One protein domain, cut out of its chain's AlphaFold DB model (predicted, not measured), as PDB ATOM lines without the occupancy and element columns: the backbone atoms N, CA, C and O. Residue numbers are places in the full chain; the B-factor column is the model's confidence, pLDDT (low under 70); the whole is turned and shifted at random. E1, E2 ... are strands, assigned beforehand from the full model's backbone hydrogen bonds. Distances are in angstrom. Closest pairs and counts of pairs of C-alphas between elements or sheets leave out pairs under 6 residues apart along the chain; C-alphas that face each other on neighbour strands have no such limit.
ATOM      1  N   VAL A  38     -26.597 -46.823 -13.799       78.62
ATOM      2  CA  VAL A  38     -25.290 -46.893 -13.123       78.62
ATOM      3  C   VAL A  38     -24.230 -46.257 -14.016       78.62
ATOM      4  O   VAL A  38     -24.010 -46.708 -15.142       78.62
ATOM      5  N   LEU A  39     -23.546 -45.233 -13.506       80.38
ATOM      6  CA  LEU A  39     -22.377 -44.645 -14.157       80.38
ATOM      7  C   LEU A  39     -21.109 -45.395 -13.736       80.38
ATOM      8  O   LEU A  39     -20.791 -45.473 -12.552       80.38
ATOM      9  N   LEU A  40     -20.368 -45.915 -14.715       81.19
ATOM     10  CA  LEU A  40     -19.060 -46.534 -14.504       81.19
ATOM     11  C   LEU A  40     -17.960 -45.578 -14.976       81.19
ATOM     12  O   LEU A  40     -17.717 -45.440 -16.175       81.19
ATOM     13  N   SER A  41     -17.294 -44.923 -14.027       78.56
ATOM     14  CA  SER A  41     -16.154 -44.036 -14.288       78.56
ATOM     15  C   SER A  41     -14.840 -44.822 -14.290       78.56
ATOM     16  O   SER A  41     -14.617 -45.646 -13.407       78.56
ATOM     17  N   SER A  42     -13.940 -44.558 -15.247       80.44
ATOM     18  CA  SER A  42     -12.614 -45.207 -15.276       80.44
ATOM     19  C   SER A  42     -11.621 -44.625 -14.264       80.44
ATOM     20  O   SER A  42     -10.589 -45.236 -13.992       80.44
ATOM     21  N   HIS A  43     -11.912 -43.436 -13.736       84.19
ATOM     22  CA  HIS A  43     -11.134 -42.740 -12.718       84.19
ATOM     23  C   HIS A  43     -11.984 -41.658 -12.043       84.19
ATOM     24  O   HIS A  43     -12.981 -41.200 -12.607       84.19
ATOM     25  N   ARG A  44     -11.546 -41.205 -10.866       85.31
ATOM     26  CA  ARG A  44     -12.040 -40.003 -10.191       85.31
ATOM     27  C   ARG A  44     -10.824 -39.216  -9.708       85.31
ATOM     28  O   ARG A  44      -9.946 -39.791  -9.081       85.31
ATOM     29  N   ILE A  45     -10.711 -37.945 -10.084       83.62
ATOM     30  CA  ILE A  45      -9.529 -37.117  -9.787       83.62
ATOM     31  C   ILE A  45      -9.899 -36.146  -8.667       83.62
ATOM     32  O   ILE A  45     -10.917 -35.468  -8.816       83.62
ATOM     33  N   PRO A  46      -9.093 -36.015  -7.599       83.44
ATOM     34  CA  PRO A  46      -9.380 -35.038  -6.561       83.44
ATOM     35  C   PRO A  46      -9.329 -33.614  -7.108       83.44
ATOM     36  O   PRO A  46      -8.436 -33.241  -7.873       83.44
ATOM     37  N   THR A  47     -10.294 -32.805  -6.672       82.81
ATOM     38  CA  THR A  47     -10.457 -31.402  -7.099       82.81
ATOM     39  C   THR A  47      -9.244 -30.523  -6.781       82.81
ATOM     40  O   THR A  47      -9.016 -29.514  -7.451       82.81
ATOM     41  N   LEU A  48      -8.441 -30.919  -5.789       81.88
ATOM     42  CA  LEU A  48      -7.178 -30.294  -5.429       81.88
ATOM     43  C   LEU A  48      -6.099 -31.379  -5.320       81.88
ATOM     44  O   LEU A  48      -6.221 -32.308  -4.527       81.88
ATOM     45  N   ALA A  49      -5.057 -31.278  -6.145       81.25
ATOM     46  CA  ALA A  49      -3.963 -32.244  -6.155       81.25
ATOM     47  C   ALA A  49      -3.080 -32.131  -4.897       81.25
ATOM     48  O   ALA A  49      -3.119 -31.135  -4.178       81.25
ATOM     49  N   VAL A  50      -2.218 -33.123  -4.663       81.50
ATOM     50  CA  VAL A  50      -1.155 -33.027  -3.650       81.50
ATOM     51  C   VAL A  50      -0.222 -31.854  -3.945       81.50
ATOM     52  O   VAL A  50       0.322 -31.742  -5.046       81.50
ATOM     53  N   GLY A  51       0.042 -31.031  -2.931       82.94
ATOM     54  CA  GLY A  51       0.983 -29.919  -3.034       82.94
ATOM     55  C   GLY A  51       0.836 -28.880  -1.927       82.94
ATOM     56  O   GLY A  51      -0.068 -28.946  -1.096       82.94
ATOM     57  N   THR A  52       1.732 -27.893  -1.932       86.50
ATOM     58  CA  THR A  52       1.621 -26.707  -1.077       86.50
ATOM     59  C   THR A  52       0.869 -25.613  -1.823       86.50
ATOM     60  O   THR A  52       1.272 -25.207  -2.913       86.50
ATOM     61  N   TYR A  53      -0.195 -25.106  -1.212       87.12
ATOM     62  CA  TYR A  53      -1.062 -24.069  -1.754       87.12
ATOM     63  C   TYR A  53      -1.023 -22.812  -0.887       87.12
ATOM     64  O   TYR A  53      -0.663 -22.847   0.289       87.12
ATOM     65  N   ALA A  54      -1.415 -21.685  -1.479       89.69
ATOM     66  CA  ALA A  54      -1.569 -20.412  -0.791       89.69
ATOM     67  C   ALA A  54      -2.979 -19.864  -1.044       89.69
ATOM     68  O   ALA A  54      -3.307 -19.455  -2.159       89.69
ATOM     69  N   ALA A  55      -3.812 -19.855  -0.006       87.88
ATOM     70  CA  ALA A  55      -5.097 -19.175  -0.012       87.88
ATOM     71  C   ALA A  55      -4.856 -17.666   0.122       87.88
ATOM     72  O   ALA A  55      -4.407 -17.195   1.166       87.88
ATOM     73  N   ASN A  56      -5.146 -16.914  -0.940       90.69
ATOM     74  CA  ASN A  56      -5.071 -15.454  -0.948       90.69
ATOM     75  C   ASN A  56      -6.477 -14.880  -0.741       90.69
ATOM     76  O   ASN A  56      -7.375 -15.140  -1.543       90.69
ATOM     77  N   ILE A  57      -6.661 -14.096   0.316       91.88
ATOM     78  CA  ILE A  57      -7.926 -13.450   0.669       91.88
ATOM     79  C   ILE A  57      -7.761 -11.950   0.437       91.88
ATOM     80  O   ILE A  57      -7.111 -11.259   1.217       91.88
ATOM     81  N   ASP A  58      -8.366 -11.459  -0.641       90.88
ATOM     82  CA  ASP A  58      -8.468 -10.035  -0.959       90.88
ATOM     83  C   ASP A  58      -9.835  -9.498  -0.508       90.88
ATOM     84  O   ASP A  58     -10.872  -9.915  -1.030       90.88
ATOM     85  N   GLN A  59      -9.845  -8.538   0.417       90.25
ATOM     86  CA  GLN A  59     -11.048  -7.828   0.851       90.25
ATOM     87  C   GLN A  59     -10.945  -6.347   0.485       90.25
ATOM     88  O   GLN A  59     -10.076  -5.624   0.968       90.25
ATOM     89  N   THR A  60     -11.890  -5.874  -0.320       93.12
ATOM     90  CA  THR A  60     -12.021  -4.458  -0.675       93.12
ATOM     91  C   THR A  60     -13.116  -3.822   0.181       93.12
ATOM     92  O   THR A  60     -14.270  -4.245   0.110       93.12
ATOM     93  N   ILE A  61     -12.768  -2.823   0.992       91.94
ATOM     94  CA  ILE A  61     -13.689  -2.078   1.859       91.94
ATOM     95  C   ILE A  61     -13.900  -0.692   1.251       91.94
ATOM     96  O   ILE A  61     -12.964   0.102   1.196       91.94
ATOM     97  N   THR A  62     -15.125  -0.377   0.830       91.94
ATOM     98  CA  THR A  62     -15.498   0.970   0.371       91.94
ATOM     99  C   THR A  62     -16.270   1.701   1.465       91.94
ATOM    100  O   THR A  62     -17.315   1.234   1.920       91.94
ATOM    101  N   ALA A  63     -15.749   2.846   1.893       88.12
ATOM    102  CA  ALA A  63     -16.377   3.732   2.860       88.12
ATOM    103  C   ALA A  63     -17.463   4.613   2.197       88.12
ATOM    104  O   ALA A  63     -17.434   4.825   0.982       88.12
ATOM    105  N   PRO A  64     -18.417   5.178   2.969       86.75
ATOM    106  CA  PRO A  64     -19.502   6.004   2.422       86.75
ATOM    107  C   PRO A  64     -19.055   7.296   1.718       86.75
ATOM    108  O   PRO A  64     -19.838   7.878   0.976       86.75
ATOM    109  N   ASP A  65     -17.816   7.749   1.937       89.19
ATOM    110  CA  ASP A  65     -17.204   8.889   1.238       89.19
ATOM    111  C   ASP A  65     -16.574   8.503  -0.119       89.19
ATOM    112  O   ASP A  65     -15.941   9.332  -0.771       89.19
ATOM    113  N   GLY A  66     -16.736   7.244  -0.546       85.88
ATOM    114  CA  GLY A  66     -16.200   6.699  -1.791       85.88
ATOM    115  C   GLY A  66     -14.746   6.227  -1.705       85.88
ATOM    116  O   GLY A  66     -14.253   5.628  -2.665       85.88
ATOM    117  N   LYS A  67     -14.045   6.437  -0.580       87.12
ATOM    118  CA  LYS A  67     -12.698   5.880  -0.402       87.12
ATOM    119  C   LYS A  67     -12.763   4.365  -0.332       87.12
ATOM    120  O   LYS A  67     -13.689   3.798   0.239       87.12
ATOM    121  N   THR A  68     -11.771   3.713  -0.924       87.50
ATOM    122  CA  THR A  68     -11.714   2.257  -1.005       87.50
ATOM    123  C   THR A  68     -10.341   1.774  -0.563       87.50
ATOM    124  O   THR A  68      -9.349   2.088  -1.214       87.50
ATOM    125  N   ASP A  69     -10.309   0.998   0.517       89.38
ATOM    126  CA  ASP A  69      -9.121   0.300   1.006       89.38
ATOM    127  C   ASP A  69      -9.139  -1.160   0.550       89.38
ATOM    128  O   ASP A  69     -10.195  -1.793   0.461       89.38
ATOM    129  N   LYS A  70      -7.955  -1.715   0.280       88.75
ATOM    130  CA  LYS A  70      -7.782  -3.137  -0.024       88.75
ATOM    131  C   LYS A  70      -6.942  -3.798   1.064       88.75
ATOM    132  O   LYS A  70      -5.742  -3.557   1.159       88.75
ATOM    133  N   LEU A  71      -7.574  -4.676   1.831       90.00
ATOM    134  CA  LEU A  71      -6.903  -5.636   2.693       90.00
ATOM    135  C   LEU A  71      -6.559  -6.878   1.865       90.00
ATOM    136  O   LEU A  71      -7.344  -7.313   1.021       90.00
ATOM    137  N   SER A  72      -5.387  -7.452   2.103       89.50
ATOM    138  CA  SER A  72      -4.960  -8.709   1.492       89.50
ATOM    139  C   SER A  72      -4.232  -9.535   2.543       89.50
ATOM    140  O   SER A  72      -3.393  -9.002   3.269       89.50
ATOM    141  N   THR A  73      -4.564 -10.817   2.650       91.94
ATOM    142  CA  THR A  73      -3.849 -11.771   3.502       91.94
ATOM    143  C   THR A  73      -3.629 -13.085   2.761       91.94
ATOM    144  O   THR A  73      -4.390 -13.440   1.860       91.94
ATOM    145  N   GLN A  74      -2.567 -13.799   3.126       92.44
ATOM    146  CA  GLN A  74      -2.178 -15.067   2.527       92.44
ATOM    147  C   GLN A  74      -1.984 -16.109   3.627       92.44
ATOM    148  O   GLN A  74      -1.218 -15.887   4.563       92.44
ATOM    149  N   GLN A  75      -2.624 -17.266   3.475       90.06
ATOM    150  CA  GLN A  75      -2.405 -18.434   4.324       90.06
ATOM    151  C   GLN A  75      -1.918 -19.603   3.470       90.06
ATOM    152  O   GLN A  75      -2.577 -19.997   2.509       90.06
ATOM    153  N   GLN A  76      -0.761 -20.163   3.818       90.94
ATOM    154  CA  GLN A  76      -0.268 -21.388   3.192       90.94
ATOM    155  C   GLN A  76      -0.878 -22.618   3.869       90.94
ATOM    156  O   GLN A  76      -1.067 -22.631   5.085       90.94
ATOM    157  N   PHE A  77      -1.168 -23.647   3.079       86.81
ATOM    158  CA  PHE A  77      -1.602 -24.959   3.553       86.81
ATOM    159  C   PHE A  77      -1.047 -26.055   2.638       86.81
ATOM    160  O   PHE A  77      -0.753 -25.807   1.468       86.81
ATOM    161  N   ALA A  78      -0.879 -27.262   3.171       84.50
ATOM    162  CA  ALA A  78      -0.461 -28.427   2.402       84.50
ATOM    163  C   ALA A  78      -1.653 -29.362   2.185       84.50
ATOM    164  O   ALA A  78      -2.443 -29.585   3.101       84.50
ATOM    165  N   VAL A  79      -1.766 -29.903   0.974       81.81
ATOM    166  CA  VAL A  79      -2.628 -31.043   0.659       81.81
ATOM    167  C   VAL A  79      -1.745 -32.277   0.675       81.81
ATOM    168  O   VAL A  79      -0.873 -32.448  -0.183       81.81
ATOM    169  N   GLU A  80      -1.946 -33.102   1.695       79.19
ATOM    170  CA  GLU A  80      -1.251 -34.369   1.871       79.19
ATOM    171  C   GLU A  80      -2.095 -35.517   1.312       79.19
ATOM    172  O   GLU A  80      -3.318 -35.451   1.293       79.19
ATOM    173  N   ALA A  81      -1.417 -36.571   0.871       75.25
ATOM    174  CA  ALA A  81      -2.015 -37.851   0.503       75.25
ATOM    175  C   ALA A  81      -1.025 -38.964   0.875       75.25
ATOM    176  O   ALA A  81       0.187 -38.677   0.921       75.25
ATOM    177  N   PRO A  82      -1.462 -40.218   1.073       71.75
ATOM    178  CA  PRO A  82      -0.577 -41.350   1.333       71.75
ATOM    179  C   PRO A  82       0.613 -41.418   0.355       71.75
ATOM    180  O   PRO A  82       0.490 -41.104  -0.829       71.75
ATOM    181  N   GLN A  83       1.802 -41.774   0.856       67.31
ATOM    182  CA  GLN A  83       3.031 -41.887   0.041       67.31
ATOM    183  C   GLN A  83       3.669 -43.273   0.089       67.31
ATOM    184  O   GLN A  83       4.130 -43.771  -0.931       67.31
ATOM    185  N   LEU A  84       3.753 -43.866   1.283       69.06
ATOM    186  CA  LEU A  84       4.571 -45.061   1.535       69.06
ATOM    187  C   LEU A  84       3.770 -46.234   2.110       69.06
ATOM    188  O   LEU A  84       4.291 -47.343   2.200       69.06
ATOM    189  N   ARG A  85       2.534 -45.990   2.554       77.06
ATOM    190  CA  ARG A  85       1.684 -46.979   3.213       77.06
ATOM    191  C   ARG A  85       0.224 -46.542   3.138       77.06
ATOM    192  O   ARG A  85      -0.050 -45.366   3.351       77.06
ATOM    193  N   LEU A  86      -0.653 -47.502   2.869       84.19
ATOM    194  CA  LEU A  86      -2.099 -47.393   3.055       84.19
ATOM    195  C   LEU A  86      -2.465 -47.985   4.426       84.19
ATOM    196  O   LEU A  86      -1.834 -48.962   4.855       84.19
ATOM    197  N   ASP A  87      -3.453 -47.419   5.115       83.81
ATOM    198  CA  ASP A  87      -4.049 -48.035   6.302       83.81
ATOM    199  C   ASP A  87      -5.141 -49.024   5.857       83.81
ATOM    200  O   ASP A  87      -6.178 -48.605   5.341       83.81
ATOM    201  N   PRO A  88      -4.959 -50.342   6.059       83.38
ATOM    202  CA  PRO A  88      -5.925 -51.339   5.604       83.38
ATOM    203  C   PRO A  88      -7.284 -51.261   6.318       83.38
ATOM    204  O   PRO A  88      -8.219 -51.907   5.861       83.38
ATOM    205  N   ASN A  89      -7.411 -50.510   7.421       85.56
ATOM    206  CA  ASN A  89      -8.679 -50.330   8.136       85.56
ATOM    207  C   ASN A  89      -9.442 -49.070   7.699       85.56
ATOM    208  O   ASN A  89     -10.620 -48.940   8.026       85.56
ATOM    209  N   VAL A  90      -8.770 -48.130   7.025       87.38
ATOM    210  CA  VAL A  90      -9.333 -46.825   6.634       87.38
ATOM    211  C   VAL A  90      -9.444 -46.713   5.119       87.38
ATOM    212  O   VAL A  90     -10.497 -46.338   4.611       87.38
ATOM    213  N   ASP A  91      -8.405 -47.110   4.387       89.75
ATOM    214  CA  ASP A  91      -8.311 -46.902   2.939       89.75
ATOM    215  C   ASP A  91      -8.967 -48.040   2.145       89.75
ATOM    216  O   ASP A  91      -9.462 -47.833   1.037       89.75
ATOM    217  N   VAL A  92      -8.976 -49.258   2.698       91.50
ATOM    218  CA  VAL A  92      -9.427 -50.478   2.014       91.50
ATOM    219  C   VAL A  92     -10.818 -50.889   2.494       91.50
ATOM    220  O   VAL A  92     -11.046 -51.093   3.683       91.50
ATOM    221  N   HIS A  93     -11.740 -51.058   1.547       92.81
ATOM    222  CA  HIS A  93     -13.082 -51.586   1.782       92.81
ATOM    223  C   HIS A  93     -13.089 -53.123   1.743       92.81
ATOM    224  O   HIS A  93     -13.646 -53.783   2.618       92.81
ATOM    225  N   SER A  94     -12.471 -53.716   0.715       91.44
ATOM    226  CA  SER A  94     -12.374 -55.172   0.564       91.44
ATOM    227  C   SER A  94     -11.221 -55.594  -0.349       91.44
ATOM    228  O   SER A  94     -10.786 -54.848  -1.226       91.44
ATOM    229  N   VAL A  95     -10.727 -56.820  -0.151       90.56
ATOM    230  CA  VAL A  95      -9.666 -57.450  -0.955       90.56
ATOM    231  C   VAL A  95     -10.173 -58.789  -1.476       90.56
ATOM    232  O   VAL A  95     -10.795 -59.544  -0.728       90.56
ATOM    233  N   PHE A  96      -9.894 -59.085  -2.745       89.56
ATOM    234  CA  PHE A  96     -10.210 -60.359  -3.374       89.56
ATOM    235  C   PHE A  96      -8.964 -60.995  -4.029       89.56
ATOM    236  O   PHE A  96      -8.288 -60.314  -4.807       89.56
ATOM    237  N   PRO A  97      -8.689 -62.294  -3.796       87.44
ATOM    238  CA  PRO A  97      -9.368 -63.161  -2.830       87.44
ATOM    239  C   PRO A  97      -9.134 -62.707  -1.381       87.44
ATOM    240  O   PRO A  97      -8.178 -61.992  -1.078       87.44
ATOM    241  N   ALA A  98     -10.021 -63.123  -0.474       82.12
ATOM    242  CA  ALA A  98      -9.821 -62.900   0.953       82.12
ATOM    243  C   ALA A  98      -8.561 -63.652   1.443       82.12
ATOM    244  O   ALA A  98      -8.244 -64.716   0.902       82.12
ATOM    245  N   PRO A  99      -7.850 -63.164   2.478       74.56
ATOM    246  CA  PRO A  99      -6.673 -63.847   3.011       74.56
ATOM    247  C   PRO A  99      -6.941 -65.330   3.317       74.56
ATOM    248  O   PRO A  99      -7.954 -65.679   3.923       74.56
ATOM    249  N   GLY A 100      -6.040 -66.207   2.865       71.12
ATOM    250  CA  GLY A 100      -6.155 -67.661   3.036       71.12
ATOM    251  C   GLY A 100      -7.194 -68.362   2.149       71.12
ATOM    252  O   GLY A 100      -7.403 -69.558   2.325       71.12
ATOM    253  N   HIS A 101      -7.840 -67.662   1.210       75.62
ATOM    254  CA  HIS A 101      -8.827 -68.239   0.293       75.62
ATOM    255  C   HIS A 101      -8.316 -68.242  -1.155       75.62
ATOM    256  O   HIS A 101      -7.614 -67.327  -1.584       75.62
ATOM    257  N   GLY A 102      -8.700 -69.262  -1.925       71.75
ATOM    258  CA  GLY A 102      -8.483 -69.294  -3.372       71.75
ATOM    259  C   GLY A 102      -9.501 -68.436  -4.131       71.75
ATOM    260  O   GLY A 102     -10.624 -68.231  -3.669       71.75
ATOM    261  N   ALA A 103      -9.122 -67.966  -5.320       74.94
ATOM    262  CA  ALA A 103     -10.028 -67.332  -6.277       74.94
ATOM    263  C   ALA A 103     -10.427 -68.330  -7.383       74.94
ATOM    264  O   ALA A 103      -9.578 -69.114  -7.817       74.94
ATOM    265  N   PRO A 104     -11.666 -68.294  -7.910       78.62
ATOM    266  CA  PRO A 104     -11.994 -69.000  -9.142       78.62
ATOM    267  C   PRO A 104     -11.265 -68.346 -10.326       78.62
ATOM    268  O   PRO A 104     -11.182 -67.121 -10.411       78.62
ATOM    269  N   ALA A 105     -10.800 -69.148 -11.287       79.62
ATOM    270  CA  ALA A 105      -9.977 -68.690 -12.417       79.62
ATOM    271  C   ALA A 105     -10.653 -67.666 -13.363       79.62
ATOM    272  O   ALA A 105     -10.002 -67.127 -14.256       79.62
ATOM    273  N   ASN A 106     -11.950 -67.393 -13.192       87.69
ATOM    274  CA  ASN A 106     -12.698 -66.387 -13.951       87.69
ATOM    275  C   ASN A 106     -12.667 -64.979 -13.319       87.69
ATOM    276  O   ASN A 106     -13.155 -64.038 -13.940       87.69
ATOM    277  N   THR A 107     -12.129 -64.828 -12.103       85.38
ATOM    278  CA  THR A 107     -12.152 -63.568 -11.350       85.38
ATOM    279  C   THR A 107     -10.732 -63.089 -11.080       85.38
ATOM    280  O   THR A 107      -9.962 -63.754 -10.391       85.38
ATOM    281  N   LEU A 108     -10.376 -61.916 -11.612       86.94
ATOM    282  CA  LEU A 108      -9.069 -61.311 -11.351       86.94
ATOM    283  C   LEU A 108      -8.969 -60.837  -9.888       86.94
ATOM    284  O   LEU A 108      -9.954 -60.300  -9.362       86.94
ATOM    285  N   PRO A 109      -7.797 -60.971  -9.238       88.69
ATOM    286  CA  PRO A 109      -7.533 -60.332  -7.954       88.69
ATOM    287  C   PRO A 109      -7.762 -58.821  -8.034       88.69
ATOM    288  O   PRO A 109      -7.381 -58.180  -9.014       88.69
ATOM    289  N   HIS A 110      -8.405 -58.255  -7.015       89.94
ATOM    290  CA  HIS A 110      -8.763 -56.838  -6.979       89.94
ATOM    291  C   HIS A 110      -8.884 -56.317  -5.544       89.94
ATOM    292  O   HIS A 110      -9.069 -57.076  -4.594       89.94
ATOM    293  N   ILE A 111      -8.785 -54.997  -5.400       90.50
ATOM    294  CA  ILE A 111      -8.990 -54.275  -4.143       90.50
ATOM    295  C   ILE A 111     -10.058 -53.212  -4.392       90.50
ATOM    296  O   ILE A 111     -10.022 -52.524  -5.411       90.50
ATOM    297  N   VAL A 112     -10.999 -53.088  -3.460       92.31
ATOM    298  CA  VAL A 112     -11.962 -51.988  -3.394       92.31
ATOM    299  C   VAL A 112     -11.498 -51.045  -2.290       92.31
ATOM    300  O   VAL A 112     -11.210 -51.489  -1.177       92.31
ATOM    301  N   PHE A 113     -11.417 -49.754  -2.595       92.38
ATOM    302  CA  PHE A 113     -11.033 -48.707  -1.649       92.38
ATOM    303  C   PHE A 113     -12.274 -48.016  -1.074       92.38
ATOM    304  O   PHE A 113     -13.313 -47.968  -1.733       92.38
ATOM    305  N   ASN A 114     -12.166 -47.477   0.143       93.06
ATOM    306  CA  ASN A 114     -13.214 -46.634   0.732       93.06
ATOM    307  C   ASN A 114     -13.255 -45.241   0.081       93.06
ATOM    308  O   ASN A 114     -14.316 -44.623   0.026       93.06
ATOM    309  N   ASP A 115     -12.118 -44.775  -0.443       89.81
ATOM    310  CA  ASP A 115     -12.015 -43.555  -1.240       89.81
ATOM    311  C   ASP A 115     -11.763 -43.893  -2.721       89.81
ATOM    312  O   ASP A 115     -10.824 -44.611  -3.075       89.81
ATOM    313  N   ALA A 116     -12.619 -43.367  -3.597       89.38
ATOM    314  CA  ALA A 116     -12.528 -43.535  -5.044       89.38
ATOM    315  C   ALA A 116     -11.483 -42.612  -5.703       89.38
ATOM    316  O   ALA A 116     -11.107 -42.851  -6.849       89.38
ATOM    317  N   GLU A 117     -11.028 -41.562  -5.015       88.88
ATOM    318  CA  GLU A 117     -10.003 -40.628  -5.494       88.88
ATOM    319  C   GLU A 117      -8.584 -41.142  -5.190       88.88
ATOM    320  O   GLU A 117      -7.653 -40.832  -5.940       88.88
ATOM    321  N   LEU A 118      -8.428 -42.003  -4.170       89.38
ATOM    322  CA  LEU A 118      -7.142 -42.439  -3.610       89.38
ATOM    323  C   LEU A 118      -6.125 -42.913  -4.669       89.38
ATOM    324  O   LEU A 118      -5.075 -42.279  -4.781       89.38
ATOM    325  N   PRO A 119      -6.385 -43.910  -5.542       89.00
ATOM    326  CA  PRO A 119      -5.405 -44.319  -6.562       89.00
ATOM    327  C   PRO A 119      -5.062 -43.257  -7.627       89.00
ATOM    328  O   PRO A 119      -4.159 -43.480  -8.438       89.00
ATOM    329  N   TRP A 120      -5.734 -42.101  -7.640       87.12
ATOM    330  CA  TRP A 120      -5.569 -41.014  -8.615       87.12
ATOM    331  C   TRP A 120      -5.056 -39.692  -8.013       87.12
ATOM    332  O   TRP A 120      -4.748 -38.770  -8.779       87.12
ATOM    333  N   GLU A 121      -4.867 -39.624  -6.686       85.25
ATOM    334  CA  GLU A 121      -4.313 -38.477  -5.933       85.25
ATOM    335  C   GLU A 121      -2.937 -38.002  -6.420       85.25
ATOM    336  O   GLU A 121      -2.574 -36.830  -6.275       85.25
ATOM    337  N   ARG A 122      -2.153 -38.911  -7.005       81.06
ATOM    338  CA  ARG A 122      -0.801 -38.653  -7.513       81.06
ATOM    339  C   ARG A 122      -0.723 -38.962  -9.005       81.06
ATOM    340  O   ARG A 122      -1.399 -39.857  -9.505       81.06
ATOM    341  N   SER A 123       0.138 -38.235  -9.717       76.94
ATOM    342  CA  SER A 123       0.505 -38.567 -11.098       76.94
ATOM    343  C   SER A 123       1.808 -39.360 -11.126       76.94
ATOM    344  O   SER A 123       2.789 -38.956 -10.504       76.94
ATOM    345  N   VAL A 124       1.827 -40.457 -11.886       74.69
ATOM    346  CA  VAL A 124       3.012 -41.315 -12.079       74.69
ATOM    347  C   VAL A 124       3.990 -40.730 -13.106       74.69
ATOM    348  O   VAL A 124       5.179 -41.031 -13.067       74.69
ATOM    349  N   SER A 125       3.519 -39.879 -14.025       64.81
ATOM    350  CA  SER A 125       4.360 -39.293 -15.074       64.81
ATOM    351  C   SER A 125       4.022 -37.834 -15.351       64.81
ATOM    352  O   SER A 125       2.859 -37.463 -15.518       64.81
ATOM    353  N   ALA A 126       5.065 -37.023 -15.527       57.47
ATOM    354  CA  ALA A 126       4.957 -35.653 -16.020       57.47
ATOM    355  C   ALA A 126       4.504 -35.563 -17.496       57.47
ATOM    356  O   ALA A 126       4.121 -34.487 -17.945       57.47
ATOM    357  N   SER A 127       4.539 -36.665 -18.262       51.50
ATOM    358  CA  SER A 127       4.148 -36.686 -19.683       51.50
ATOM    359  C   SER A 127       2.657 -36.939 -19.939       51.50
ATOM    360  O   SER A 127       2.190 -36.709 -21.054       51.50
ATOM    361  N   HIS A 128       1.885 -37.375 -18.936       51.66
ATOM    362  CA  HIS A 128       0.433 -37.546 -19.056       51.66
ATOM    363  C   HIS A 128      -0.291 -36.236 -18.710       51.66
ATOM    364  O   HIS A 128      -0.915 -36.095 -17.665       51.66
ATOM    365  N   THR A 129      -0.172 -35.256 -19.609       48.00
ATOM    366  CA  THR A 129      -0.647 -33.872 -19.422       48.00
ATOM    367  C   THR A 129      -2.111 -33.627 -19.794       48.00
ATOM    368  O   THR A 129      -2.596 -32.514 -19.597       48.00
ATOM    369  N   SER A 130      -2.832 -34.626 -20.314       57.22
ATOM    370  CA  SER A 130      -4.274 -34.505 -20.564       57.22
ATOM    371  C   SER A 130      -5.068 -35.007 -19.353       57.22
ATOM    372  O   SER A 130      -5.040 -36.218 -19.102       57.22
ATOM    373  N   PRO A 131      -5.802 -34.142 -18.623       56.75
ATOM    374  CA  PRO A 131      -6.708 -34.597 -17.566       56.75
ATOM    375  C   PRO A 131      -7.811 -35.519 -18.115       56.75
ATOM    376  O   PRO A 131      -8.213 -36.444 -17.421       56.75
ATOM    377  N   ASP A 132      -8.189 -35.356 -19.388       58.34
ATOM    378  CA  ASP A 132      -9.275 -36.088 -20.061       58.34
ATOM    379  C   ASP A 132      -8.840 -37.454 -20.642       58.34
ATOM    380  O   ASP A 132      -9.512 -38.027 -21.504       58.34
ATOM    381  N   SER A 133      -7.678 -37.992 -20.249       65.19
ATOM    382  CA  SER A 133      -7.254 -39.309 -20.746       65.19
ATOM    383  C   SER A 133      -8.074 -40.433 -20.098       65.19
ATOM    384  O   SER A 133      -7.903 -40.750 -18.925       65.19
ATOM    385  N   PHE A 134      -8.942 -41.083 -20.884       63.66
ATOM    386  CA  PHE A 134      -9.795 -42.197 -20.433       63.66
ATOM    387  C   PHE A 134      -9.008 -43.339 -19.752       63.66
ATOM    388  O   PHE A 134      -9.532 -44.000 -18.859       63.66
ATOM    389  N   ASN A 135      -7.738 -43.516 -20.138       69.31
ATOM    390  CA  ASN A 135      -6.790 -44.485 -19.584       69.31
ATOM    391  C   ASN A 135      -5.743 -43.806 -18.673       69.31
ATOM    392  O   ASN A 135      -4.537 -43.961 -18.890       69.31
ATOM    393  N   ARG A 136      -6.175 -43.018 -17.681       77.06
ATOM    394  CA  ARG A 136      -5.263 -42.455 -16.674       77.06
ATOM    395  C   ARG A 136      -4.690 -43.576 -15.802       77.06
ATOM    396  O   ARG A 136      -5.437 -44.334 -15.190       77.06
ATOM    397  N   VAL A 137      -3.363 -43.653 -15.730       83.94
ATOM    398  CA  VAL A 137      -2.647 -44.649 -14.918       83.94
ATOM    399  C   VAL A 137      -2.722 -44.249 -13.434       83.94
ATOM    400  O   VAL A 137      -2.321 -43.123 -13.119       83.94
ATOM    401  N   PRO A 138      -3.230 -45.113 -12.532       86.94
ATOM    402  CA  PRO A 138      -3.219 -44.856 -11.094       86.94
ATOM    403  C   PRO A 138      -1.796 -44.940 -10.526       86.94
ATOM    404  O   PRO A 138      -0.921 -45.579 -11.111       86.94
ATOM    405  N   TRP A 139      -1.552 -44.318  -9.371       84.19
ATOM    406  CA  TRP A 139      -0.240 -44.376  -8.709       84.19
ATOM    407  C   TRP A 139      -0.023 -45.625  -7.854       84.19
ATOM    408  O   TRP A 139       1.115 -45.945  -7.513       84.19
ATOM    409  N   THR A 140      -1.095 -46.352  -7.542       86.62
ATOM    410  CA  THR A 140      -1.037 -47.664  -6.893       86.62
ATOM    411  C   THR A 140      -1.059 -48.782  -7.934       86.62
ATOM    412  O   THR A 140      -1.774 -48.686  -8.932       86.62
ATOM    413  N   ALA A 141      -0.371 -49.888  -7.658       86.88
ATOM    414  CA  ALA A 141      -0.452 -51.117  -8.440       86.88
ATOM    415  C   ALA A 141      -0.819 -52.297  -7.532       86.88
ATOM    416  O   ALA A 141      -0.329 -52.388  -6.407       86.88
ATOM    417  N   LEU A 142      -1.652 -53.211  -8.034       86.06
ATOM    418  CA  LEU A 142      -1.888 -54.503  -7.396       86.06
ATOM    419  C   LEU A 142      -0.889 -55.514  -7.959       86.06
ATOM    420  O   LEU A 142      -0.883 -55.775  -9.161       86.06
ATOM    421  N   LEU A 143      -0.052 -56.067  -7.085       84.94
ATOM    422  CA  LEU A 143       0.889 -57.134  -7.410       84.94
ATOM    423  C   LEU A 143       0.399 -58.433  -6.771       84.94
ATOM    424  O   LEU A 143       0.039 -58.459  -5.594       84.94
ATOM    425  N   THR A 144       0.371 -59.496  -7.563       81.12
ATOM    426  CA  THR A 144      -0.072 -60.833  -7.164       81.12
ATOM    427  C   THR A 144       1.127 -61.762  -7.185       81.12
ATOM    428  O   THR A 144       1.806 -61.822  -8.207       81.12
ATOM    429  N   PHE A 145       1.355 -62.485  -6.093       80.19
ATOM    430  CA  PHE A 145       2.476 -63.409  -5.940       80.19
ATOM    431  C   PHE A 145       1.965 -64.799  -5.567       80.19
ATOM    432  O   PHE A 145       0.951 -64.911  -4.867       80.19
TER     433      PHE A 145
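This is residues 38 to 145 of the 607 residues of an uncharacterized protein of Colletotrichum tanaceti (UniProt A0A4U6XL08). With little regular structure, the domain is a long arm, the hairpin of E1 and E2, joined to a body of loops that holds a second, short hairpin, E3 and E4. The arm makes much of the length, and residues 99 to 106 stick out at the other end. The 108 printed residues have no named helix and four strands, E1 to E4, in two antiparallel sheets of two; the class is all strand, with 33 residues in named elements. The whole is extended, with a radius of gyration of the C-alphas of 21.9 A and spans of 79 by 31 by 30 A.

E1, residues 51 to 62, begins at C-alpha (0.983, -29.919, -3.034) and is 35.2 A long. E2, residues 68 to 79, is 34.6 A; E3, residues 92 to 96, 11.3 A; E4, residues 110 to 113, 10.0 A, ending at (-11.033, -48.707, -1.649).

E1 and E2 are antiparallel at 164 degrees, with N 53 and O 77 2.8 A apart. E3 and E4 are antiparallel at 169 degrees, with N 96 and O 110 2.9 A apart. E2 and E3 are apart.

The printed part has no cut. The links E2 to E3 and E3 to E4 are long. Residues 83 to 84 and 125 to 135 have pLDDT under 70.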